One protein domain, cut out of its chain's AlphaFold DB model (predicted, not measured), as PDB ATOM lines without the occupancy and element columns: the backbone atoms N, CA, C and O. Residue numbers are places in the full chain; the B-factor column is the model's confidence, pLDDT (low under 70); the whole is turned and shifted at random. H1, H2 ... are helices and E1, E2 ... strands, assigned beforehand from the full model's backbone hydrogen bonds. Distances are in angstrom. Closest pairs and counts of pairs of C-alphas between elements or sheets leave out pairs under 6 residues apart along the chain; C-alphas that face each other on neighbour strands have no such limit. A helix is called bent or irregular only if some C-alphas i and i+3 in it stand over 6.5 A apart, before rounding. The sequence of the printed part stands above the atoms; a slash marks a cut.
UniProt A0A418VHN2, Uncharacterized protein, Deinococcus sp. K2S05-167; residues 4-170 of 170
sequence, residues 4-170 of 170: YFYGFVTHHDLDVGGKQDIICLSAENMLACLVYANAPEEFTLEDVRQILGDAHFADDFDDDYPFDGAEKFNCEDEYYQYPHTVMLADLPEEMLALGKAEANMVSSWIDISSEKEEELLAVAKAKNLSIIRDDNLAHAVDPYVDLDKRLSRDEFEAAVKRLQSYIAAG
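What this domain is: This is residues 4 to 170 of the 170 residues of an uncharacterized protein of Deinococcus sp. K2S05-167 (UniProt A0A418VHN2). A small sheet of three strands stands between helices: H5 lies along one face with H4 packed on it, and H1 and H6 stand up from the other face. H1 follows E2 directly and leads away from the sheet into a cluster where H2, H3, H6 and H7 pack round it, H7 being the longest helix. The printed part has 167 residues with seven named helices and three named strands, in the order E1 E2 H1 H2 H3 H4 H5 E3 H6 H7; the sheet, in the order E2 E1 E3, is mixed, and the class is mostly helix. The whole is compact, with a radius of gyration of the C-alphas of 15.8 A, and rounded, spanning 43 by 39 by 31 A.

How they stand to each other: In the sheet, E1, residues 4 to 10, is the inner strand, with E2, residues 20 to 26, and E3, residues 130 to 133, as edge strands. E1 and E2 form an antiparallel hairpin, with N 7 and O 23 at 3.0 A and N 23 and O 7 at 3.0 A, within hydrogen-bond range. E1 and E3 are parallel at 26 degrees, with N 6 and O 132 at 2.9 A. Residues 21 to 22 of E2 also pair antiparallel with residues 112 to 113. The domain has three layers, helices on both faces of the sheet. On one face H5, residues 114 to 126, runs along the strands at a height of 9.6 A over the sheet, its line at 1 degree to E1 on the local plane. On the opposite face H6, residues 135 to 141, stands up from the sheet over E1, at a height of 6.1 A. On the same face as H6, H1, residues 27 to 38, lies over E2 at a height of 8.9 A and only just stands up, rising 43 degrees. H4, residues 93 to 98, and H5 form a helical hairpin; they touch at Met 95 and Leu 120, C-alphas 6.5 A apart, at a shallow tilt of 24 degrees. H1 is the hub. It touches H6 at a steep tilt of 64 degrees, the closest C-alphas being those of Leu 34 and Val 141, 5.0 A apart. H7, residues 153 to 169, touches H1 at a shallow tilt of 17 degrees, opposite ways, with the C-alphas of Ala 27 and Leu 163 closest at 5.6 A; H7 only grazes the sheet. With its residues 29 to 33 alone H1 touches H3, residues 78 to 89, closest at the C-alphas of Asn 29 and Met 87, 5.9 A. H2, residues 45 to 52, and H1 form a helical hairpin that only just touches, with 3 pairs of C-alphas within 8 A, the closest those of Ala 32 and Leu 52 at 6.5 A. H2 and H3 are apart. In H1, H2, H4, H6 and H7 every O i to N i+4 pair is within hydrogen-bond range; in H3 it is 5 of 8, in H5 7 of 9.

Where its parts are: E1 begins at C-alpha 4, (-14.306, -6.344, -41.415); E1 and E2 each measure 19.9 A, E3 10.4 A. H1 measures 15.7 A, H2 10.3 A, H4 8.8 A and H6 10.0 A. H3, 18.4 A, is only just irregular, C-alphas 79 and 82 being 6.9 A apart; H5, 19.5 A, is irregular, C-alphas 115 and 118 being 7.7 A apart. H7, 24.5 A, ends at C-alpha 169, (-13.527, 4.847, -35.988).

The domain as a whole: The two C-alphas farthest apart are those of Asp 64 and Ala 126, 46.0 A. The printed part has no cut. The links H2 to H3, H4 to H5 and H6 to H7 are long, with 25, 15 and 11 residues. The mean pLDDT of the printed part is 72.6; residues 12 to 18, 55 to 90, 99 to 111, 143 to 149 and residue 170 of this model are under 70.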
ATOM      1  N   TYR A   4     -14.369  -4.893 -41.447       90.62
ATOM      2  CA  TYR A   4     -14.306  -6.344 -41.415       90.62
ATOM      3  C   TYR A   4     -12.855  -6.803 -41.517       90.62
ATOM      4  O   TYR A   4     -12.034  -6.200 -42.214       90.62
ATOM      5  N   PHE A   5     -12.549  -7.890 -40.830       92.06
ATOM      6  CA  PHE A   5     -11.281  -8.588 -40.890       92.06
ATOM      7  C   PHE A   5     -11.516  -9.976 -41.455       92.06
ATOM      8  O   PHE A   5     -12.492 -10.628 -41.089       92.06
ATOM      9  N   TYR A   6     -10.618 -10.425 -42.325       91.50
ATOM     10  CA  TYR A   6     -10.643 -11.794 -42.811       91.50
ATOM     11  C   TYR A   6      -9.255 -12.418 -42.847       91.50
ATOM     12  O   TYR A   6      -8.262 -11.706 -42.964       91.50
ATOM     13  N   GLY A   7      -9.174 -13.739 -42.798       90.94
ATOM     14  CA  GLY A   7      -7.916 -14.455 -42.972       90.94
ATOM     15  C   GLY A   7      -8.125 -15.954 -43.107       90.94
ATOM     16  O   GLY A   7      -9.235 -16.449 -42.917       90.94
ATOM     17  N   PHE A   8      -7.059 -16.655 -43.477       89.12
ATOM     18  CA  PHE A   8      -7.118 -18.082 -43.787       89.12
ATOM     19  C   PHE A   8      -6.799 -18.954 -42.577       89.12
ATOM     20  O   PHE A   8      -5.774 -18.762 -41.929       89.12
ATOM     21  N   VAL A   9      -7.617 -19.976 -42.342       84.00
ATOM     22  CA  VAL A   9      -7.382 -21.020 -41.336       84.00
ATOM     23  C   VAL A   9      -7.424 -22.403 -41.972       84.00
ATOM     24  O   VAL A   9      -7.900 -22.573 -43.093       84.00
ATOM     25  N   THR A  10      -6.835 -23.394 -41.307       81.38
ATOM     26  CA  THR A  10      -6.870 -24.779 -41.793       81.38
ATOM     27  C   THR A  10      -8.259 -25.355 -41.560       81.38
ATOM     28  O   THR A  10      -8.792 -25.207 -40.471       81.38
ATOM     29  N   HIS A  11      -8.816 -26.028 -42.563       77.31
ATOM     30  CA  HIS A  11     -10.088 -26.725 -42.436       77.31
ATOM     31  C   HIS A  11      -9.972 -27.845 -41.399       77.31
ATOM     32  O   HIS A  11      -9.038 -28.653 -41.457       77.31
ATOM     33  N   HIS A  12     -10.917 -27.893 -40.464       69.12
ATOM     34  CA  HIS A  12     -10.839 -28.770 -39.290       69.12
ATOM     35  C   HIS A  12     -11.406 -30.173 -39.516       69.12
ATOM     36  O   HIS A  12     -11.218 -31.057 -38.681       69.12
ATOM     37  N   ASP A  13     -12.030 -30.423 -40.670       65.69
ATOM     38  CA  ASP A  13     -12.354 -31.780 -41.098       65.69
ATOM     39  C   ASP A  13     -11.094 -32.474 -41.663       65.69
ATOM     40  O   ASP A  13     -10.575 -32.165 -42.746       65.69
ATOM     41  N   LEU A  14     -10.596 -33.433 -40.875       56.97
ATOM     42  CA  LEU A  14      -9.409 -34.242 -41.154       56.97
ATOM     43  C   LEU A  14      -9.539 -35.065 -42.446       56.97
ATOM     44  O   LEU A  14      -8.514 -35.413 -43.042       56.97
ATOM     45  N   ASP A  15     -10.761 -35.337 -42.912       59.88
ATOM     46  CA  ASP A  15     -11.017 -36.127 -44.118       59.88
ATOM     47  C   ASP A  15     -10.814 -35.318 -45.412       59.88
ATOM     48  O   ASP A  15     -10.694 -35.893 -46.499       59.88
ATOM     49  N   VAL A  16     -10.719 -33.986 -45.321       56.50
ATOM     50  CA  VAL A  16     -10.668 -33.092 -46.494       56.50
ATOM     51  C   VAL A  16      -9.267 -32.559 -46.805       56.50
ATOM     52  O   VAL A  16      -9.089 -31.892 -47.824       56.50
ATOM     53  N   GLY A  17      -8.271 -32.911 -45.984       53.09
ATOM     54  CA  GLY A  17      -6.840 -32.823 -46.283       53.09
ATOM     55  C   GLY A  17      -6.333 -31.439 -46.699       53.09
ATOM     56  O   GLY A  17      -6.200 -31.155 -47.887       53.09
ATOM     57  N   GLY A  18      -5.952 -30.603 -45.728       64.12
ATOM     58  CA  GLY A  18      -5.170 -29.383 -45.983       64.12
ATOM     59  C   GLY A  18      -5.905 -28.279 -46.746       64.12
ATOM     60  O   GLY A  18      -5.262 -27.356 -47.247       64.12
ATOM     61  N   LYS A  19      -7.237 -28.360 -46.838       77.31
ATOM     62  CA  LYS A  19      -8.058 -27.235 -47.284       77.31
ATOM     63  C   LYS A  19      -7.948 -26.076 -46.302       77.31
ATOM     64  O   LYS A  19      -7.640 -26.268 -45.128       77.31
ATOM     65  N   GLN A  20      -8.180 -24.880 -46.822       84.44
ATOM     66  CA  GLN A  20      -8.248 -23.666 -46.027       84.44
ATOM     67  C   GLN A  20      -9.633 -23.049 -46.151       84.44
ATOM     68  O   GLN A  20     -10.202 -23.023 -47.249       84.44
ATOM     69  N   ASP A  21     -10.099 -22.487 -45.048       84.38
ATOM     70  CA  ASP A  21     -11.292 -21.656 -44.979       84.38
ATOM     71  C   ASP A  21     -10.907 -20.227 -44.638       84.38
ATOM     72  O   ASP A  21      -9.796 -19.944 -44.187       84.38
ATOM     73  N   ILE A  22     -11.839 -19.322 -44.876       85.19
ATOM     74  CA  ILE A  22     -11.747 -17.918 -44.534       85.19
ATOM     75  C   ILE A  22     -12.665 -17.667 -43.344       85.19
ATOM     76  O   ILE A  22     -13.880 -17.845 -43.440       85.19
ATOM     77  N   ILE A  23     -12.074 -17.154 -42.268       84.69
ATOM     78  CA  ILE A  23     -12.800 -16.404 -41.242       84.69
ATOM     79  C   ILE A  23     -13.020 -15.013 -41.786       84.69
ATOM     80  O   ILE A  23     -12.057 -14.391 -42.224       84.69
ATOM     81  N   CYS A  24     -14.243 -14.502 -41.719       85.50
ATOM     82  CA  CYS A  24     -14.535 -13.102 -41.997       85.50
ATOM     83  C   CYS A  24     -15.515 -12.582 -40.946       85.50
ATOM     84  O   CYS A  24     -16.634 -13.073 -40.876       85.50
ATOM     85  N   LEU A  25     -15.107 -11.595 -40.145       84.69
ATOM     86  CA  LEU A  25     -15.898 -11.026 -39.044       84.69
ATOM     87  C   LEU A  25     -15.750  -9.502 -39.020       84.69
ATOM     88  O   LEU A  25     -14.728  -8.976 -39.470       84.69
ATOM     89  N   SER A  26     -16.727  -8.766 -38.482       86.12
ATOM     90  CA  SER A  26     -16.502  -7.347 -38.174       86.12
ATOM     91  C   SER A  26     -15.426  -7.171 -37.097       86.12
ATOM     92  O   SER A  26     -15.075  -8.108 -36.389       86.12
ATOM     93  N   ALA A  27     -14.914  -5.952 -36.932       88.19
ATOM     94  CA  ALA A  27     -13.977  -5.615 -35.865       88.19
ATOM     95  C   ALA A  27     -14.532  -5.919 -34.460       88.19
ATOM     96  O   ALA A  27     -13.769  -6.323 -33.586       88.19
ATOM     97  N   GLU A  28     -15.838  -5.735 -34.255       84.38
ATOM     98  CA  GLU A  28     -16.529  -5.991 -32.987       84.38
ATOM     99  C   GLU A  28     -16.587  -7.491 -32.693       84.38
ATOM    100  O   GLU A  28     -16.117  -7.945 -31.653       84.38
ATOM    101  N   ASN A  29     -17.025  -8.286 -33.669       80.62
ATOM    102  CA  ASN A  29     -17.082  -9.736 -33.516       80.62
ATOM    103  C   ASN A  29     -15.700 -10.390 -33.477       80.62
ATOM    104  O   ASN A  29     -15.472 -11.318 -32.707       80.62
ATOM    105  N   MET A  30     -14.740  -9.862 -34.236       85.88
ATOM    106  CA  MET A  30     -13.345 -10.281 -34.151       85.88
ATOM    107  C   MET A  30     -12.775 -10.023 -32.748       85.88
ATOM    108  O   MET A  30     -12.019 -10.846 -32.237       85.88
ATOM    109  N   LEU A  31     -13.154  -8.914 -32.097       86.75
ATOM    110  CA  LEU A  31     -12.748  -8.608 -30.724       86.75
ATOM    111  C   LEU A  31     -13.385  -9.573 -29.726       86.75
ATOM    112  O   LEU A  31     -12.672 -10.107 -28.879       86.75
ATOM    113  N   ALA A  32     -14.687  -9.830 -29.846       80.44
ATOM    114  CA  ALA A  32     -15.377 -10.803 -29.007       80.44
ATOM    115  C   ALA A  32     -14.701 -12.179 -29.102       80.44
ATOM    116  O   ALA A  32     -14.223 -12.695 -28.092       80.44
ATOM    117  N   CYS A  33     -14.563 -12.737 -30.308       79.62
ATOM    118  CA  CYS A  33     -13.935 -14.045 -30.514       79.62
ATOM    119  C   CYS A  33     -12.494 -14.091 -29.997       79.62
ATOM    120  O   CYS A  33     -12.095 -15.079 -29.384       79.62
ATOM    121  N   LEU A  34     -11.725 -13.014 -30.181       84.81
ATOM    122  CA  LEU A  34     -10.370 -12.919 -29.648       84.81
ATOM    123  C   LEU A  34     -10.347 -13.030 -28.121       84.81
ATOM    124  O   LEU A  34      -9.525 -13.773 -27.588       84.81
ATOM    125  N   VAL A  35     -11.237 -12.319 -27.425       81.44
ATOM    126  CA  VAL A  35     -11.334 -12.362 -25.959       81.44
ATOM    127  C   VAL A  35     -11.767 -13.748 -25.484       81.44
ATOM    128  O   VAL A  35     -11.124 -14.300 -24.598       81.44
ATOM    129  N   TYR A  36     -12.761 -14.367 -26.121       75.44
ATOM    130  CA  TYR A  36     -13.191 -15.724 -25.766       75.44
ATOM    131  C   TYR A  36     -12.114 -16.795 -26.020       75.44
ATOM    132  O   TYR A  36     -11.990 -17.737 -25.240       75.44
ATOM    133  N   ALA A  37     -11.315 -16.667 -27.085       75.19
ATOM    134  CA  ALA A  37     -10.319 -17.676 -27.454       75.19
ATOM    135  C   ALA A  37      -8.948 -17.484 -26.772       75.19
ATOM    136  O   ALA A  37      -8.244 -18.468 -26.519       75.19
ATOM    137  N   ASN A  38      -8.554 -16.237 -26.480       79.62
ATOM    138  CA  ASN A  38      -7.185 -15.880 -26.077       79.62
ATOM    139  C   ASN A  38      -7.091 -15.086 -24.768       79.62
ATOM    140  O   ASN A  38      -5.989 -14.643 -24.437       79.62
ATOM    141  N   ALA A  39      -8.185 -14.888 -24.022       76.19
ATOM    142  CA  ALA A  39      -8.086 -14.256 -22.708       76.19
ATOM    143  C   ALA A  39      -7.052 -14.999 -21.829       76.19
ATOM    144  O   ALA A  39      -7.095 -16.231 -21.735       76.19
ATOM    145  N   PRO A  40      -6.105 -14.277 -21.200       78.56
ATOM    146  CA  PRO A  40      -5.180 -14.863 -20.234       78.56
ATOM    147  C   PRO A  40      -5.923 -15.558 -19.083       78.56
ATOM    148  O   PRO A  40      -6.976 -15.090 -18.672       78.56
ATOM    149  N   GLU A  41      -5.352 -16.614 -18.499       74.62
ATOM    150  CA  GLU A  41      -6.000 -17.395 -17.420       74.62
ATOM    151  C   GLU A  41      -6.396 -16.552 -16.191       74.62
ATOM    152  O   GLU A  41      -7.289 -16.918 -15.441       74.62
ATOM    153  N   GLU A  42      -5.741 -15.410 -15.983       76.06
ATOM    154  CA  GLU A  42      -6.002 -14.501 -14.862       76.06
ATOM    155  C   GLU A  42      -7.133 -13.490 -15.131       76.06
ATOM    156  O   GLU A  42      -7.456 -12.705 -14.238       76.06
ATOM    157  N   PHE A  43      -7.685 -13.444 -16.351       74.81
ATOM    158  CA  PHE A  43      -8.737 -12.491 -16.712       74.81
ATOM    159  C   PHE A  43     -10.043 -12.803 -15.989       74.81
ATOM    160  O   PHE A  43     -10.547 -13.924 -16.027       74.81
ATOM    161  N   THR A  44     -10.618 -11.775 -15.379       75.56
ATOM    162  CA  THR A  44     -11.923 -11.842 -14.727       75.56
ATOM    163  C   THR A  44     -13.041 -11.430 -15.683       75.56
ATOM    164  O   THR A  44     -12.811 -10.763 -16.694       75.56
ATOM    165  N   LEU A  45     -14.289 -11.741 -15.322       72.75
ATOM    166  CA  LEU A  45     -15.471 -11.234 -16.024       72.75
ATOM    167  C   LEU A  45     -15.482  -9.696 -16.130       72.75
ATOM    168  O   LEU A  45     -15.940  -9.153 -17.133       72.75
ATOM    169  N   GLU A  46     -14.963  -8.983 -15.125       77.69
ATOM    170  CA  GLU A  46     -14.881  -7.520 -15.151       77.69
ATOM    171  C   GLU A  46     -13.868  -7.023 -16.193       77.69
ATOM    172  O   GLU A  46     -14.152  -6.057 -16.900       77.69
ATOM    173  N   ASP A  47     -12.740  -7.717 -16.367       82.44
ATOM    174  CA  ASP A  47     -11.769  -7.398 -17.421       82.44
ATOM    175  C   ASP A  47     -12.375  -7.603 -18.817       82.44
ATOM    176  O   ASP A  47     -12.206  -6.771 -19.712       82.44
ATOM    177  N   VAL A  48     -13.149  -8.676 -19.004       77.88
ATOM    178  CA  VAL A  48     -13.880  -8.925 -20.256       77.88
ATOM    179  C   VAL A  48     -14.933  -7.842 -20.494       77.88
ATOM    180  O   VAL A  48     -14.987  -7.291 -21.594       77.88
ATOM    181  N   ARG A  49     -15.721  -7.472 -19.475       78.88
ATOM    182  CA  ARG A  49     -16.699  -6.369 -19.554       78.88
ATOM    183  C   ARG A  49     -16.046  -5.041 -19.918       78.88
ATOM    184  O   ARG A  49     -16.597  -4.298 -20.722       78.88
ATOM    185  N   GLN A  50     -14.852  -4.753 -19.406       84.25
ATOM    186  CA  GLN A  50     -14.112  -3.546 -19.785       84.25
ATOM    187  C   GLN A  50     -13.680  -3.542 -21.258       84.25
ATOM    188  O   GLN A  50     -13.611  -2.472 -21.866       84.25
ATOM    189  N   ILE A  51     -13.381  -4.707 -21.841       84.31
ATOM    190  CA  ILE A  51     -12.960  -4.813 -23.245       84.31
ATOM    191  C   ILE A  51     -14.156  -4.808 -24.201       84.31
ATOM    192  O   ILE A  51     -14.117  -4.101 -25.212       84.31
ATOM    193  N   LEU A  52     -15.170  -5.617 -23.895       79.31
ATOM    194  CA  LEU A  52     -16.319  -5.920 -24.750       79.31
ATOM    195  C   LEU A  52     -17.508  -4.973 -24.532       79.31
ATOM    196  O   LEU A  52     -18.328  -4.789 -25.425       79.31
ATOM    197  N   GLY A  53     -17.581  -4.336 -23.366       76.50
ATOM    198  CA  GLY A  53     -18.716  -3.522 -22.950       76.50
ATOM    199  C   GLY A  53     -19.895  -4.354 -22.445       76.50
ATOM    200  O   GLY A  53     -20.062  -5.527 -22.776       76.50
ATOM    201  N   ASP A  54     -20.752  -3.713 -21.651       70.06
ATOM    202  CA  ASP A  54     -21.891  -4.377 -21.001       70.06
ATOM    203  C   ASP A  54     -22.929  -4.907 -22.005       70.06
ATOM    204  O   ASP A  54     -23.617  -5.877 -21.723       70.06
ATOM    205  N   ALA A  55     -23.002  -4.327 -23.209       67.19
ATOM    206  CA  ALA A  55     -23.936  -4.750 -24.256       67.19
ATOM    207  C   ALA A  55     -23.664  -6.169 -24.796       67.19
ATOM    208  O   ALA A  55     -24.541  -6.763 -25.425       67.19
ATOM    209  N   HIS A  56     -22.463  -6.713 -24.575       62.03
ATOM    210  CA  HIS A  56     -22.127  -8.095 -24.930       62.03
ATOM    211  C   HIS A  56     -22.591  -9.119 -23.887       62.03
ATOM    212  O   HIS A  56     -22.510 -10.318 -24.143       62.03
ATOM    213  N   PHE A  57     -23.133  -8.670 -22.754       63.41
ATOM    214  CA  PHE A  57     -23.663  -9.526 -21.702       63.41
ATOM    215  C   PHE A  57     -25.178  -9.340 -21.618       63.41
ATOM    216  O   PHE A  57     -25.674  -8.218 -21.577       63.41
ATOM    217  N   ALA A  58     -25.931 -10.441 -21.628       55.34
ATOM    218  CA  ALA A  58     -27.361 -10.374 -21.350       55.34
ATOM    219  C   ALA A  58     -27.577 -10.097 -19.853       55.34
ATOM    220  O   ALA A  58     -26.862 -10.658 -19.024       55.34
ATOM    221  N   ASP A  59     -28.587  -9.290 -19.510       51.44
ATOM    222  CA  ASP A  59     -28.950  -8.964 -18.117       51.44
ATOM    223  C   ASP A  59     -29.281 -10.212 -17.260       51.44
ATOM    224  O   ASP A  59     -29.266 -10.134 -16.034       51.44
ATOM    225  N   ASP A  60     -29.548 -11.357 -17.904       50.25
ATOM    226  CA  ASP A  60     -29.895 -12.644 -17.282       50.25
ATOM    227  C   ASP A  60     -28.705 -13.625 -17.163       50.25
ATOM    228  O   ASP A  60     -28.907 -14.790 -16.815       50.25
ATOM    229  N   PHE A  61     -27.467 -13.211 -17.474       50.88
ATOM    230  CA  PHE A  61     -26.293 -14.023 -17.128       50.88
ATOM    231  C   PHE A  61     -26.148 -14.018 -15.602       50.88
ATOM    232  O   PHE A  61     -25.624 -13.065 -15.028       50.88
ATOM    233  N   ASP A  62     -26.670 -15.063 -14.958       47.00
ATOM    234  CA  ASP A  62     -26.545 -15.286 -13.518       47.00
ATOM    235  C   ASP A  62     -25.067 -15.159 -13.105       47.00
ATOM    236  O   ASP A  62     -24.188 -15.799 -13.688       47.00
ATOM    237  N   ASP A  63     -24.806 -14.370 -12.057       48.47
ATOM    238  CA  ASP A  63     -23.481 -14.174 -11.435       48.47
ATOM    239  C   ASP A  63     -22.844 -15.498 -10.927       48.47
ATOM    240  O   ASP A  63     -21.705 -15.508 -10.457       48.47
ATOM    241  N   ASP A  64     -23.570 -16.619 -11.018       47.19
ATOM    242  CA  ASP A  64     -23.161 -17.963 -10.602       47.19
ATOM    243  C   ASP A  64     -22.254 -18.689 -11.618       47.19
ATOM    244  O   ASP A  64     -21.661 -19.713 -11.269       47.19
ATOM    245  N   TYR A  65     -22.098 -18.168 -12.841       49.97
ATOM    246  CA  TYR A  65     -21.176 -18.716 -13.846       49.97
ATOM    247  C   TYR A  65     -20.063 -17.714 -14.160       49.97
ATOM    248  O   TYR A  65     -20.204 -16.886 -15.067       49.97
ATOM    249  N   PRO A  66     -18.950 -17.739 -13.403       50.59
ATOM    250  CA  PRO A  66     -17.822 -16.873 -13.695       50.59
ATOM    251  C   PRO A  66     -17.317 -17.175 -15.106       50.59
ATOM    252  O   PRO A  66     -17.157 -18.337 -15.473       50.59
ATOM    253  N   PHE A  67     -17.020 -16.126 -15.883       52.31
ATOM    254  CA  PHE A  67     -16.069 -16.248 -16.984       52.31
ATOM    255  C   PHE A  67     -14.736 -16.648 -16.348       52.31
ATOM    256  O   PHE A  67     -13.959 -15.798 -15.911       52.31
ATOM    257  N   ASP A  68     -14.537 -17.947 -16.171       48.47
ATOM    258  CA  ASP A  68     -13.247 -18.505 -15.839       48.47
ATOM    259  C   ASP A  68     -12.497 -18.563 -17.165       48.47
ATOM    260  O   ASP A  68     -12.876 -19.320 -18.059       48.47
ATOM    261  N   GLY A  69     -11.444 -17.755 -17.328       44.56
ATOM    262  CA  GLY A  69     -10.583 -17.807 -18.517       44.56
ATOM    263  C   GLY A  69     -10.017 -19.214 -18.795       44.56
ATOM    264  O   GLY A  69      -9.442 -19.454 -19.863       44.56
ATOM    265  N   ALA A  70     -10.185 -20.157 -17.854       37.53
ATOM    266  CA  ALA A  70      -9.896 -21.576 -17.992       37.53
ATOM    267  C   ALA A  70     -11.018 -22.438 -18.615       37.53
ATOM    268  O   ALA A  70     -10.681 -23.474 -19.202       37.53
ATOM    269  N   GLU A  71     -12.307 -22.066 -18.546       47.44
ATOM    270  CA  GLU A  71     -13.395 -22.757 -19.266       47.44
ATOM    271  C   GLU A  71     -13.419 -22.273 -20.716       47.44
ATOM    272  O   GLU A  71     -14.172 -21.418 -21.166       47.44
ATOM    273  N   LYS A  72     -12.440 -22.818 -21.432       49.34
ATOM    274  CA  LYS A  72     -12.125 -22.571 -22.831       49.34
ATOM    275  C   LYS A  72     -13.359 -22.768 -23.695       49.34
ATOM    276  O   LYS A  72     -14.109 -23.720 -23.491       49.34
ATOM    277  N   PHE A  73     -13.444 -21.958 -24.746       44.94
ATOM    278  CA  PHE A  73     -14.264 -22.256 -25.906       44.94
ATOM    279  C   PHE A  73     -13.994 -23.698 -26.351       44.94
ATOM    280  O   PHE A  73     -12.936 -24.019 -26.893       44.94
ATOM    281  N   ASN A  74     -14.930 -24.585 -26.050       44.31
ATOM    282  CA  ASN A  74     -15.035 -25.870 -26.698       44.31
ATOM    283  C   ASN A  74     -16.314 -25.777 -27.529       44.31
ATOM    284  O   ASN A  74     -17.336 -25.273 -27.066       44.31
ATOM    285  N   CYS A  75     -16.257 -26.203 -28.785       46.94
ATOM    286  CA  CYS A  75     -17.397 -26.136 -29.702       46.94
ATOM    287  C   CYS A  75     -18.568 -27.058 -29.282       46.94
ATOM    288  O   CYS A  75     -19.474 -27.284 -30.082       46.94
ATOM    289  N   GLU A  76     -18.526 -27.629 -28.072       44.22
ATOM    290  CA  GLU A  76     -19.476 -28.599 -27.528       44.22
ATOM    291  C   GLU A  76     -20.391 -27.999 -26.445       44.22
ATOM    292  O   GLU A  76     -21.400 -28.618 -26.112       44.22
ATOM    293  N   ASP A  77     -20.087 -26.809 -25.915       48.47
ATOM    294  CA  ASP A  77     -20.821 -26.221 -24.793       48.47
ATOM    295  C   ASP A  77     -21.910 -25.227 -25.259       48.47
ATOM    296  O   ASP A  77     -21.669 -24.254 -25.982       48.47
ATOM    297  N   GLU A  78     -23.154 -25.519 -24.867       39.06
ATOM    298  CA  GLU A  78     -24.392 -24.899 -25.360       39.06
ATOM    299  C   GLU A  78     -24.509 -23.405 -25.000       39.06
ATOM    300  O   GLU A  78     -25.220 -22.663 -25.683       39.06
ATOM    301  N   TYR A  79     -23.782 -22.930 -23.984       43.84
ATOM    302  CA  TYR A  79     -23.842 -21.538 -23.517       43.84
ATOM    303  C   TYR A  79     -22.990 -20.562 -24.343       43.84
ATOM    304  O   TYR A  79     -23.274 -19.361 -24.365       43.84
ATOM    305  N   TYR A  80     -22.017 -21.053 -25.117       51.56
ATOM    306  CA  TYR A  80     -21.190 -20.216 -26.004       51.56
ATOM    307  C   TYR A  80     -21.816 -20.012 -27.394       51.56
ATOM    308  O   TYR A  80     -21.191 -19.473 -28.307       51.56
ATOM    309  N   GLN A  81     -23.101 -20.355 -27.549       47.16
ATOM    310  CA  GLN A  81     -23.910 -20.019 -28.727       47.16
ATOM    311  C   GLN A  81     -24.201 -18.513 -28.869       47.16
ATOM    312  O   GLN A  81     -24.638 -18.071 -29.936       47.16
ATOM    313  N   TYR A  82     -23.949 -17.703 -27.834       45.78
ATOM    314  CA  TYR A  82     -24.196 -16.260 -27.877       45.78
ATOM    315  C   TYR A  82     -23.205 -15.517 -28.801       45.78
ATOM    316  O   TYR A  82     -23.680 -14.891 -29.750       45.78
ATOM    317  N   PRO A  83     -21.867 -15.681 -28.674       49.62
ATOM    318  CA  PRO A  83     -20.918 -15.233 -29.698       49.62
ATOM    319  C   PRO A  83     -21.286 -15.725 -31.105       49.62
ATOM    320  O   PRO A  83     -21.254 -14.950 -32.054       49.62
ATOM    321  N   HIS A  84     -21.720 -16.986 -31.240       51.38
ATOM    322  CA  HIS A  84     -22.137 -17.560 -32.528       51.38
ATOM    323  C   HIS A  84     -23.318 -16.826 -33.164       51.38
ATOM    324  O   HIS A  84     -23.320 -16.558 -34.363       51.38
ATOM    325  N   THR A  85     -24.322 -16.474 -32.365       48.12
ATOM    326  CA  THR A  85     -25.519 -15.779 -32.850       48.12
ATOM    327  C   THR A  85     -25.197 -14.334 -33.243       48.12
ATOM    328  O   THR A  85     -25.718 -13.839 -34.242       48.12
ATOM    329  N   VAL A  86     -24.294 -13.674 -32.507       50.81
ATOM    330  CA  VAL A  86     -23.846 -12.302 -32.803       50.81
ATOM    331  C   VAL A  86     -22.951 -12.261 -34.056       50.81
ATOM    332  O   VAL A  86     -23.103 -11.350 -34.870       50.81
ATOM    333  N   MET A  87     -22.106 -13.279 -34.284       57.00
ATOM    334  CA  MET A  87     -21.271 -13.423 -35.494       57.00
ATOM    335  C   MET A  87     -22.080 -13.448 -36.796       57.00
ATOM    336  O   MET A  87     -21.697 -12.829 -37.786       57.00
ATOM    337  N   LEU A  88     -23.210 -14.156 -36.806       53.66
ATOM    338  CA  LEU A  88     -24.049 -14.300 -38.000       53.66
ATOM    339  C   LEU A  88     -24.878 -13.047 -38.301       53.66
ATOM    340  O   LEU A  88     -25.240 -12.810 -39.452       53.66
ATOM    341  N   ALA A  89     -25.202 -12.262 -37.274       56.84
ATOM    342  CA  ALA A  89     -26.113 -11.129 -37.395       56.84
ATOM    343  C   ALA A  89     -25.466  -9.878 -38.017       56.84
ATOM    344  O   ALA A  89     -26.194  -9.015 -38.511       56.84
ATOM    345  N   ASP A  90     -24.133  -9.759 -37.998       66.88
ATOM    346  CA  ASP A  90     -23.433  -8.547 -38.455       66.88
ATOM    347  C   ASP A  90     -22.862  -8.619 -39.880       66.88
ATOM    348  O   ASP A  90     -22.487  -7.589 -40.459       66.88
ATOM    349  N   LEU A  91     -22.775  -9.825 -40.444       72.88
ATOM    350  CA  LEU A  91     -22.226 -10.034 -41.773       72.88
ATOM    351  C   LEU A  91     -23.280  -9.660 -42.824       72.88
ATOM    352  O   LEU A  91     -24.446 -10.043 -42.703       72.88
ATOM    353  N   PRO A  92     -22.899  -8.949 -43.901       78.44
ATOM    354  CA  PRO A  92     -23.790  -8.725 -45.032       78.44
ATOM    355  C   PRO A  92     -24.337 -10.051 -45.571       78.44
ATOM    356  O   PRO A  92     -23.577 -11.007 -45.730       78.44
ATOM    357  N   GLU A  93     -25.622 -10.089 -45.936       79.38
ATOM    358  CA  GLU A  93     -26.283 -11.289 -46.481       79.38
ATOM    359  C   GLU A  93     -25.506 -11.926 -47.641       79.38
ATOM    360  O   GLU A  93     -25.442 -13.147 -47.765       79.38
ATOM    361  N   GLU A  94     -24.863 -11.115 -48.482       76.88
ATOM    362  CA  GLU A  94     -24.045 -11.624 -49.578       76.88
ATOM    363  C   GLU A  94     -22.758 -12.312 -49.111       76.88
ATOM    364  O   GLU A  94     -22.341 -13.271 -49.749       76.88
ATOM    365  N   MET A  95     -22.142 -11.870 -48.008       81.12
ATOM    366  CA  MET A  95     -21.006 -12.575 -47.397       81.12
ATOM    367  C   MET A  95     -21.468 -13.877 -46.739       81.12
ATOM    368  O   MET A  95     -20.811 -14.902 -46.903       81.12
ATOM    369  N   LEU A  96     -22.638 -13.866 -46.087       76.88
ATOM    370  CA  LEU A  96     -23.264 -15.074 -45.536       76.88
ATOM    371  C   LEU A  96     -23.514 -16.121 -46.634       76.88
ATOM    372  O   LEU A  96     -23.211 -17.295 -46.452       76.88
ATOM    373  N   ALA A  97     -24.004 -15.692 -47.802       76.94
ATOM    374  CA  ALA A  97     -24.261 -16.566 -48.947       76.94
ATOM    375  C   ALA A  97     -22.985 -17.156 -49.586       76.94
ATOM    376  O   ALA A  97     -23.056 -18.172 -50.285       76.94
ATOM    377  N   LEU A  98     -21.816 -16.533 -49.377       76.56
ATOM    378  CA  LEU A  98     -20.533 -17.114 -49.783       76.56
ATOM    379  C   LEU A  98     -20.140 -18.290 -48.888       76.56
ATOM    380  O   LEU A  98     -19.531 -19.243 -49.382       76.56
ATOM    381  N   GLY A  99     -20.521 -18.275 -47.615       69.00
ATOM    382  CA  GLY A  99     -20.436 -19.462 -46.780       69.00
ATOM    383  C   GLY A  99     -21.416 -20.518 -47.265       69.00
ATOM    384  O   GLY A  99     -22.550 -20.218 -47.646       69.00
ATOM    385  N   LYS A 100     -20.995 -21.783 -47.293       58.72
ATOM    386  CA  LYS A 100     -21.959 -22.866 -47.496       58.72
ATOM    387  C   LYS A 100     -22.808 -22.971 -46.232       58.72
ATOM    388  O   LYS A 100     -22.454 -23.694 -45.313       58.72
ATOM    389  N   ALA A 101     -23.952 -22.299 -46.203       52.03
ATOM    390  CA  ALA A 101     -25.010 -22.641 -45.267       52.03
ATOM    391  C   ALA A 101     -25.603 -24.001 -45.684       52.03
ATOM    392  O   ALA A 101     -26.679 -24.070 -46.282       52.03
ATOM    393  N   GLU A 102     -24.900 -25.103 -45.408       41.22
ATOM    394  CA  GLU A 102     -25.540 -26.417 -45.326       41.22
ATOM    395  C   GLU A 102     -26.372 -26.442 -44.042       41.22
ATOM    396  O   GLU A 102     -26.015 -27.006 -43.014       41.22
ATOM    397  N   ALA A 103     -27.518 -25.765 -44.118       40.12
ATOM    398  CA  ALA A 103     -28.588 -25.840 -43.148       40.12
ATOM    399  C   ALA A 103     -29.105 -27.281 -43.109       40.12
ATOM    400  O   ALA A 103     -30.006 -27.624 -43.867       40.12
ATOM    401  N   ASN A 104     -28.475 -28.129 -42.295       32.94
ATOM    402  CA  ASN A 104     -29.047 -29.357 -41.726       32.94
ATOM    403  C   ASN A 104     -28.220 -29.961 -40.578       32.94
ATOM    404  O   ASN A 104     -28.662 -30.933 -39.969       32.94
ATOM    405  N   MET A 105     -27.089 -29.368 -40.207       32.84
ATOM    406  CA  MET A 105     -26.499 -29.544 -38.885       32.84
ATOM    407  C   MET A 105     -26.175 -28.168 -38.323       32.84
ATOM    408  O   MET A 105     -25.825 -27.254 -39.062       32.84
ATOM    409  N   VAL A 106     -26.352 -28.013 -37.016       33.62
ATOM    410  CA  VAL A 106     -25.925 -26.839 -36.257       33.62
ATOM    411  C   VAL A 106     -24.390 -26.835 -36.250       33.62
ATOM    412  O   VAL A 106     -23.772 -27.242 -35.277       33.62
ATOM    413  N   SER A 107     -23.761 -26.483 -37.371       38.28
ATOM    414  CA  SER A 107     -22.343 -26.138 -37.434       38.28
ATOM    415  C   SER A 107     -22.270 -24.620 -37.312       38.28
ATOM    416  O   SER A 107     -22.674 -23.882 -38.207       38.28
ATOM    417  N   SER A 108     -21.861 -24.171 -36.136       43.22
ATOM    418  CA  SER A 108     -21.940 -22.819 -35.573       43.22
ATOM    419  C   SER A 108     -21.010 -21.774 -36.214       43.22
ATOM    420  O   SER A 108     -20.657 -20.788 -35.568       43.22
ATOM    421  N   TRP A 109     -20.605 -21.960 -37.472       53.03
ATOM    422  CA  TRP A 109     -19.562 -21.159 -38.108       53.03
ATOM    423  C   TRP A 109     -19.792 -21.017 -39.620       53.03
ATOM    424  O   TRP A 109     -20.409 -21.880 -40.246       53.03
ATOM    425  N   ILE A 110     -19.354 -19.891 -40.193       57.25
ATOM    426  CA  ILE A 110     -19.411 -19.643 -41.639       57.25
ATOM    427  C   ILE A 110     -18.009 -19.769 -42.208       57.25
ATOM    428  O   ILE A 110     -17.258 -18.799 -42.293       57.25
ATOM    429  N   ASP A 111     -17.702 -20.971 -42.665       64.31
ATOM    430  CA  ASP A 111     -16.520 -21.292 -43.447       64.31
ATOM    431  C   ASP A 111     -16.762 -20.783 -44.867       64.31
ATOM    432  O   ASP A 111     -17.472 -21.387 -45.689       64.31
ATOM    433  N   ILE A 112     -16.181 -19.635 -45.190       77.12
ATOM    434  CA  ILE A 112     -16.069 -19.238 -46.588       77.12
ATOM    435  C   ILE A 112     -14.873 -20.007 -47.147       77.12
ATOM    436  O   ILE A 112     -13.744 -19.752 -46.753       77.12
ATOM    437  N   SER A 113     -15.097 -20.948 -48.068       82.38
ATOM    438  CA  SER A 113     -13.997 -21.660 -48.741       82.38
ATOM    439  C   SER A 113     -12.930 -20.676 -49.230       82.38
ATOM    440  O   SER A 113     -13.272 -19.662 -49.843       82.38
ATOM    441  N   SER A 114     -11.647 -20.988 -49.029       86.31
ATOM    442  CA  SER A 114     -10.528 -20.145 -49.488       86.31
ATOM    443  C   SER A 114     -10.578 -19.798 -50.979       86.31
ATOM    444  O   SER A 114     -10.171 -18.710 -51.382       86.31
ATOM    445  N   GLU A 115     -11.159 -20.680 -51.794       88.25
ATOM    446  CA  GLU A 115     -11.388 -20.468 -53.228       88.25
ATOM    447  C   GLU A 115     -12.304 -19.264 -53.532       88.25
ATOM    448  O   GLU A 115     -12.307 -18.766 -54.654       88.25
ATOM    449  N   LYS A 116     -13.065 -18.776 -52.542       88.31
ATOM    450  CA  LYS A 116     -14.000 -17.648 -52.659       88.31
ATOM    451  C   LYS A 116     -13.413 -16.299 -52.223       88.31
ATOM    452  O   LYS A 116     -14.167 -15.331 -52.141       88.31
ATOM    453  N   GLU A 117     -12.103 -16.185 -51.969       92.00
ATOM    454  CA  GLU A 117     -11.477 -14.903 -51.580       92.00
ATOM    455  C   GLU A 117     -11.810 -13.780 -52.577       92.00
ATOM    456  O   GLU A 117     -12.216 -12.688 -52.178       92.00
ATOM    457  N   GLU A 118     -11.703 -14.041 -53.884       93.50
ATOM    458  CA  GLU A 118     -11.997 -13.029 -54.907       93.50
ATOM    459  C   GLU A 118     -13.466 -12.574 -54.880       93.50
ATOM    460  O   GLU A 118     -13.752 -11.386 -55.051       93.50
ATOM    461  N   GLU A 119     -14.398 -13.494 -54.620       92.25
ATOM    462  CA  GLU A 119     -15.826 -13.191 -54.493       92.25
ATOM    463  C   GLU A 119     -16.111 -12.369 -53.230       92.25
ATOM    464  O   GLU A 119     -16.838 -11.373 -53.297       92.25
ATOM    465  N   LEU A 120     -15.482 -12.713 -52.100       89.88
ATOM    466  CA  LEU A 120     -15.568 -11.954 -50.848       89.88
ATOM    467  C   LEU A 120     -15.110 -10.505 -51.047       89.88
ATOM    468  O   LEU A 120     -15.813  -9.561 -50.671       89.88
ATOM    469  N   LEU A 121     -13.958 -10.312 -51.693       92.69
ATOM    470  CA  LEU A 121     -13.415  -8.984 -51.987       92.69
ATOM    471  C   LEU A 121     -14.304  -8.202 -52.966       92.69
ATOM    472  O   LEU A 121     -14.466  -6.983 -52.826       92.69
ATOM    473  N   ALA A 122     -14.918  -8.881 -53.938       92.44
ATOM    474  CA  ALA A 122     -15.871  -8.267 -54.857       92.44
ATOM    475  C   ALA A 122     -17.141  -7.791 -54.133       92.44
ATOM    476  O   ALA A 122     -17.586  -6.663 -54.373       92.44
ATOM    477  N   VAL A 123     -17.686  -8.598 -53.215       89.94
ATOM    478  CA  VAL A 123     -18.828  -8.226 -52.362       89.94
ATOM    479  C   VAL A 123     -18.475  -7.024 -51.491       89.94
ATOM    480  O   VAL A 123     -19.202  -6.029 -51.508       89.94
ATOM    481  N   ALA A 124     -17.332  -7.060 -50.797       89.62
ATOM    482  CA  ALA A 124     -16.879  -5.958 -49.949       89.62
ATOM    483  C   ALA A 124     -16.778  -4.640 -50.731       89.62
ATOM    484  O   ALA A 124     -17.280  -3.602 -50.292       89.62
ATOM    485  N   LYS A 125     -16.216  -4.688 -51.944       92.06
ATOM    486  CA  LYS A 125     -16.131  -3.529 -52.838       92.06
ATOM    487  C   LYS A 125     -17.506  -3.037 -53.294       92.06
ATOM    488  O   LYS A 125     -17.750  -1.833 -53.270       92.06
ATOM    489  N   ALA A 126     -18.396  -3.937 -53.711       90.44
ATOM    490  CA  ALA A 126     -19.741  -3.584 -54.171       90.44
ATOM    491  C   ALA A 126     -20.587  -2.940 -53.061       90.44
ATOM    492  O   ALA A 126     -21.408  -2.064 -53.335       90.44
ATOM    493  N   LYS A 127     -20.356  -3.349 -51.812       87.44
ATOM    494  CA  LYS A 127     -21.036  -2.850 -50.613       87.44
ATOM    495  C   LYS A 127     -20.325  -1.678 -49.934       87.44
ATOM    496  O   LYS A 127     -20.837  -1.165 -48.945       87.44
ATOM    497  N   ASN A 128     -19.191  -1.226 -50.477       89.50
ATOM    498  CA  ASN A 128     -18.364  -0.165 -49.900       89.50
ATOM    499  C   ASN A 128     -17.991  -0.442 -48.427       89.50
ATOM    500  O   ASN A 128     -18.095   0.434 -47.569       89.50
ATOM    501  N   LEU A 129     -17.588  -1.680 -48.140       87.38
ATOM    502  CA  LEU A 129     -17.146  -2.118 -46.818       87.38
ATOM    503  C   LEU A 129     -15.632  -1.945 -46.684       87.38
ATOM    504  O   LEU A 129     -14.880  -2.177 -47.633       87.38
ATOM    505  N   SER A 130     -15.172  -1.566 -45.490       92.44
ATOM    506  CA  SER A 130     -13.752  -1.662 -45.148       92.44
ATOM    507  C   SER A 130     -13.452  -3.119 -44.828       92.44
ATOM    508  O   SER A 130     -14.036  -3.653 -43.894       92.44
ATOM    509  N   ILE A 131     -12.575  -3.763 -45.596       92.00
ATOM    510  CA  ILE A 131     -12.144  -5.141 -45.345       92.00
ATOM    511  C   ILE A 131     -10.615  -5.204 -45.266       92.00
ATOM    512  O   ILE A 131      -9.925  -4.578 -46.074       92.00
ATOM    513  N   ILE A 132     -10.084  -5.917 -44.274       95.19
ATOM    514  CA  ILE A 132      -8.649  -6.025 -43.989       95.19
ATOM    515  C   ILE A 132      -8.274  -7.501 -43.876       95.19
ATOM    516  O   ILE A 132      -8.874  -8.230 -43.092       95.19
ATOM    517  N   ARG A 133      -7.259  -7.935 -44.629       95.56
ATOM    518  CA  ARG A 133      -6.699  -9.282 -44.482       95.56
ATOM    519  C   ARG A 133      -5.754  -9.348 -43.284       95.56
ATOM    520  O   ARG A 133      -4.832  -8.535 -43.197       95.56
ATOM    521  N   ASP A 134      -5.956 -10.319 -42.403       94.44
ATOM    522  CA  ASP A 134      -5.117 -10.603 -41.244       94.44
ATOM    523  C   ASP A 134      -5.183 -12.090 -40.860       94.44
ATOM    524  O   ASP A 134      -6.023 -12.520 -40.069       94.44
ATOM    525  N   ASP A 135      -4.277 -12.881 -41.437       90.62
ATOM    526  CA  ASP A 135      -4.228 -14.332 -41.220       90.62
ATOM    527  C   ASP A 135      -3.852 -14.678 -39.765       90.62
ATOM    528  O   ASP A 135      -4.350 -15.655 -39.214       90.62
ATOM    529  N   ASN A 136      -3.033 -13.852 -39.100       88.69
ATOM    530  CA  ASN A 136      -2.667 -14.073 -37.696       88.69
ATOM    531  C   ASN A 136      -3.869 -13.879 -36.775       88.69
ATOM    532  O   ASN A 136      -4.066 -14.657 -35.846       88.69
ATOM    533  N   LEU A 137      -4.665 -12.842 -37.032       88.19
ATOM    534  CA  LEU A 137      -5.866 -12.587 -36.257       88.19
ATOM    535  C   LEU A 137      -6.937 -13.645 -36.524       88.19
ATOM    536  O   LEU A 137      -7.559 -14.106 -35.577       88.19
ATOM    537  N   ALA A 138      -7.094 -14.081 -37.779       87.19
ATOM    538  CA  ALA A 138      -7.959 -15.206 -38.123       87.19
ATOM    539  C   ALA A 138      -7.546 -16.479 -37.367       87.19
ATOM    540  O   ALA A 138      -8.381 -17.098 -36.721       87.19
ATOM    541  N   HIS A 139      -6.256 -16.821 -37.352       84.44
ATOM    542  CA  HIS A 139      -5.762 -17.934 -36.543       84.44
ATOM    543  C   HIS A 139      -6.010 -17.734 -35.048       84.44
ATOM    544  O   HIS A 139      -6.408 -18.679 -34.383       84.44
ATOM    545  N   ALA A 140      -5.800 -16.532 -34.509       83.31
ATOM    546  CA  ALA A 140      -6.025 -16.276 -33.091       83.31
ATOM    547  C   ALA A 140      -7.488 -16.518 -32.695       83.31
ATOM    548  O   ALA A 140      -7.742 -17.085 -31.640       83.31
ATOM    549  N   VAL A 141      -8.450 -16.120 -33.529       80.69
ATOM    550  CA  VAL A 141      -9.880 -16.300 -33.231       80.69
ATOM    551  C   VAL A 141     -10.450 -17.644 -33.692       80.69
ATOM    552  O   VAL A 141     -11.643 -17.880 -33.518       80.69
ATOM    553  N   ASP A 142      -9.628 -18.503 -34.301       78.50
ATOM    554  CA  ASP A 142     -10.028 -19.840 -34.724       78.50
ATOM    555  C   ASP A 142     -10.436 -20.658 -33.486       78.50
ATOM    556  O   ASP A 142      -9.609 -20.900 -32.605       78.50
ATOM    557  N   PRO A 143     -11.698 -21.096 -33.369       65.06
ATOM    558  CA  PRO A 143     -12.158 -21.800 -32.176       65.06
ATOM    559  C   PRO A 143     -11.504 -23.175 -31.993       65.06
ATOM    560  O   PRO A 143     -11.511 -23.728 -30.894       65.06
ATOM    561  N   TYR A 144     -10.917 -23.720 -33.057       66.56
ATOM    562  CA  TYR A 144     -10.188 -24.983 -33.042       66.56
ATOM    563  C   TYR A 144      -8.674 -24.772 -32.957       66.56
ATOM    564  O   TYR A 144      -7.905 -25.716 -33.177       66.56
ATOM    565  N   VAL A 145      -8.212 -23.546 -32.673       60.91
ATOM    566  CA  VAL A 145      -6.784 -23.305 -32.507       60.91
ATOM    567  C   VAL A 145      -6.258 -24.159 -31.357       60.91
ATOM    568  O   VAL A 145      -6.789 -24.172 -30.244       60.91
ATOM    569  N   ASP A 146      -5.192 -24.897 -31.657       61.25
ATOM    570  CA  ASP A 146      -4.420 -25.624 -30.658       61.25
ATOM    571  C   ASP A 146      -4.002 -24.652 -29.546       61.25
ATOM    572  O   ASP A 146      -3.606 -23.519 -29.831       61.25
ATOM    573  N   LEU A 147      -4.055 -25.076 -28.283       61.62
ATOM    574  CA  LEU A 147      -3.699 -24.230 -27.137       61.62
ATOM    575  C   LEU A 147      -2.301 -23.616 -27.288       61.62
ATOM    576  O   LEU A 147      -2.061 -22.500 -26.827       61.62
ATOM    577  N   ASP A 148      -1.420 -24.314 -28.003       62.78
ATOM    578  CA  ASP A 148      -0.046 -23.916 -28.304       62.78
ATOM    579  C   ASP A 148       0.071 -22.773 -29.335       62.78
ATOM    580  O   ASP A 148       1.161 -22.243 -29.553       62.78
ATOM    581  N   LYS A 149      -1.031 -22.385 -29.989       64.38
ATOM    582  CA  LYS A 149      -1.102 -21.293 -30.977       64.38
ATOM    583  C   LYS A 149      -1.786 -20.031 -30.448       64.38
ATOM    584  O   LYS A 149      -2.002 -19.096 -31.217       64.38
ATOM    585  N   ARG A 150      -2.119 -19.994 -29.155       71.50
ATOM    586  CA  ARG A 150      -2.684 -18.805 -28.511       71.50
ATOM    587  C   ARG A 150      -1.701 -17.644 -28.528       71.50
ATOM    588  O   ARG A 150      -0.489 -17.831 -28.427       71.50
ATOM    589  N   LEU A 151      -2.251 -16.438 -28.612       83.69
ATOM    590  CA  LEU A 151      -1.464 -15.222 -28.477       83.69
ATOM    591  C   LEU A 151      -0.854 -15.141 -27.076       83.69
ATOM    592  O   LEU A 151      -1.499 -15.454 -26.073       83.69
ATOM    593  N   SER A 152       0.383 -14.655 -26.995       86.94
ATOM    594  CA  SER A 152       0.924 -14.186 -25.720       86.94
ATOM    595  C   SER A 152       0.103 -13.003 -25.196       86.94
ATOM    596  O   SER A 152      -0.597 -12.326 -25.949       86.94
ATOM    597  N   ARG A 153       0.223 -12.697 -23.898       86.56
ATOM    598  CA  ARG A 153      -0.478 -11.560 -23.283       86.56
ATOM    599  C   ARG A 153      -0.233 -10.241 -24.025       86.56
ATOM    600  O   ARG A 153      -1.181  -9.509 -24.289       86.56
ATOM    601  N   ASP A 154       1.014  -9.963 -24.397       90.44
ATOM    602  CA  ASP A 154       1.375  -8.732 -25.108       90.44
ATOM    603  C   ASP A 154       0.742  -8.680 -26.511       90.44
ATOM    604  O   ASP A 154       0.267  -7.628 -26.945       90.44
ATOM    605  N   GLU A 155       0.703  -9.814 -27.215       91.44
ATOM    606  CA  GLU A 155       0.068  -9.934 -28.533       91.44
ATOM    607  C   GLU A 155      -1.454  -9.792 -28.440       91.44
ATOM    608  O   GLU A 155      -2.050  -9.080 -29.252       91.44
ATOM    609  N   PHE A 156      -2.071 -10.398 -27.424       90.69
ATOM    610  CA  PHE A 156      -3.491 -10.257 -27.119       90.69
ATOM    611  C   PHE A 156      -3.854  -8.796 -26.835       90.69
ATOM    612  O   PHE A 156      -4.716  -8.231 -27.506       90.69
ATOM    613  N   GLU A 157      -3.156  -8.137 -25.906       91.88
ATOM    614  CA  GLU A 157      -3.413  -6.734 -25.562       91.88
ATOM    615  C   GLU A 157      -3.204  -5.796 -26.764       91.88
ATOM    616  O   GLU A 157      -3.938  -4.815 -26.932       91.88
ATOM    617  N   ALA A 158      -2.217  -6.077 -27.620       94.12
ATOM    618  CA  ALA A 158      -1.987  -5.318 -28.847       94.12
ATOM    619  C   ALA A 158      -3.116  -5.516 -29.872       94.12
ATOM    620  O   ALA A 158      -3.574  -4.539 -30.473       94.12
ATOM    621  N   ALA A 159      -3.583  -6.751 -30.055       94.12
ATOM    622  CA  ALA A 159      -4.688  -7.078 -30.950       94.12
ATOM    623  C   ALA A 159      -6.013  -6.463 -30.468       94.12
ATOM    624  O   ALA A 159      -6.710  -5.837 -31.269       94.12
ATOM    625  N   VAL A 160      -6.298  -6.516 -29.162       93.75
ATOM    626  CA  VAL A 160      -7.448  -5.845 -28.527       93.75
ATOM    627  C   VAL A 160      -7.428  -4.345 -28.814       93.75
ATOM    628  O   VAL A 160      -8.378  -3.810 -29.384       93.75
ATOM    629  N   LYS A 161      -6.318  -3.658 -28.502       94.81
ATOM    630  CA  LYS A 161      -6.179  -2.208 -28.741       94.81
ATOM    631  C   LYS A 161      -6.361  -1.856 -30.214       94.81
ATOM    632  O   LYS A 161      -6.986  -0.847 -30.543       94.81
ATOM    633  N   ARG A 162      -5.817  -2.683 -31.110       95.06
ATOM    634  CA  ARG A 162      -5.972  -2.502 -32.553       95.06
ATOM    635  C   ARG A 162      -7.440  -2.602 -32.952       95.06
ATOM    636  O   ARG A 162      -7.924  -1.684 -33.606       95.06
ATOM    637  N   LEU A 163      -8.148  -3.656 -32.560       93.44
ATOM    638  CA  LEU A 163      -9.557  -3.852 -32.909       93.44
ATOM    639  C   LEU A 163     -10.450  -2.740 -32.355       93.44
ATOM    640  O   LEU A 163     -11.212  -2.142 -33.113       93.44
ATOM    641  N   GLN A 164     -10.260  -2.358 -31.090       92.69
ATOM    642  CA  GLN A 164     -10.972  -1.235 -30.472       92.69
ATOM    643  C   GLN A 164     -10.773   0.086 -31.231       92.69
ATOM    644  O   GLN A 164     -11.705   0.882 -31.333       92.69
ATOM    645  N   SER A 165      -9.596   0.317 -31.826       94.19
ATOM    646  CA  SER A 165      -9.362   1.518 -32.641       94.19
ATOM    647  C   SER A 165     -10.193   1.557 -33.930       94.19
ATOM    648  O   SER A 165     -10.594   2.639 -34.356       94.19
ATOM    649  N   TYR A 166     -10.491   0.398 -34.532       92.25
ATOM    650  CA  TYR A 166     -11.369   0.309 -35.703       92.25
ATOM    651  C   TYR A 166     -12.839   0.443 -35.319       92.25
ATOM    652  O   TYR A 166     -13.579   1.118 -36.025       92.25
ATOM    653  N   ILE A 167     -13.238  -0.133 -34.182       88.62
ATOM    654  CA  ILE A 167     -14.595   0.012 -33.639       88.62
ATOM    655  C   ILE A 167     -14.883   1.490 -33.339       88.62
ATOM    656  O   ILE A 167     -15.898   2.018 -33.773       88.62
ATOM    657  N   ALA A 168     -13.955   2.198 -32.688       87.38
ATOM    658  CA  ALA A 168     -14.114   3.619 -32.367       87.38
ATOM    659  C   ALA A 168     -14.098   4.555 -33.596       87.38
ATOM    660  O   ALA A 168     -14.530   5.704 -33.498       87.38
ATOM    661  N   ALA A 169     -13.560   4.098 -34.730       83.31
ATOM    662  CA  ALA A 169     -13.527   4.847 -35.988       83.31
ATOM    663  C   ALA A 169     -14.734   4.555 -36.906       83.31
ATOM    664  O   ALA A 169     -14.926   5.260 -37.906       83.31
ATOM    665  N   GLY A 170     -15.496   3.500 -36.597       67.00
ATOM    666  CA  GLY A 170     -16.688   3.047 -37.316       67.00
ATOM    667  C   GLY A 170     -17.920   3.878 -36.993       67.00
ATOM    668  O   GLY A 170     -18.699   4.110 -37.951       67.00
TER     669      GLY A 170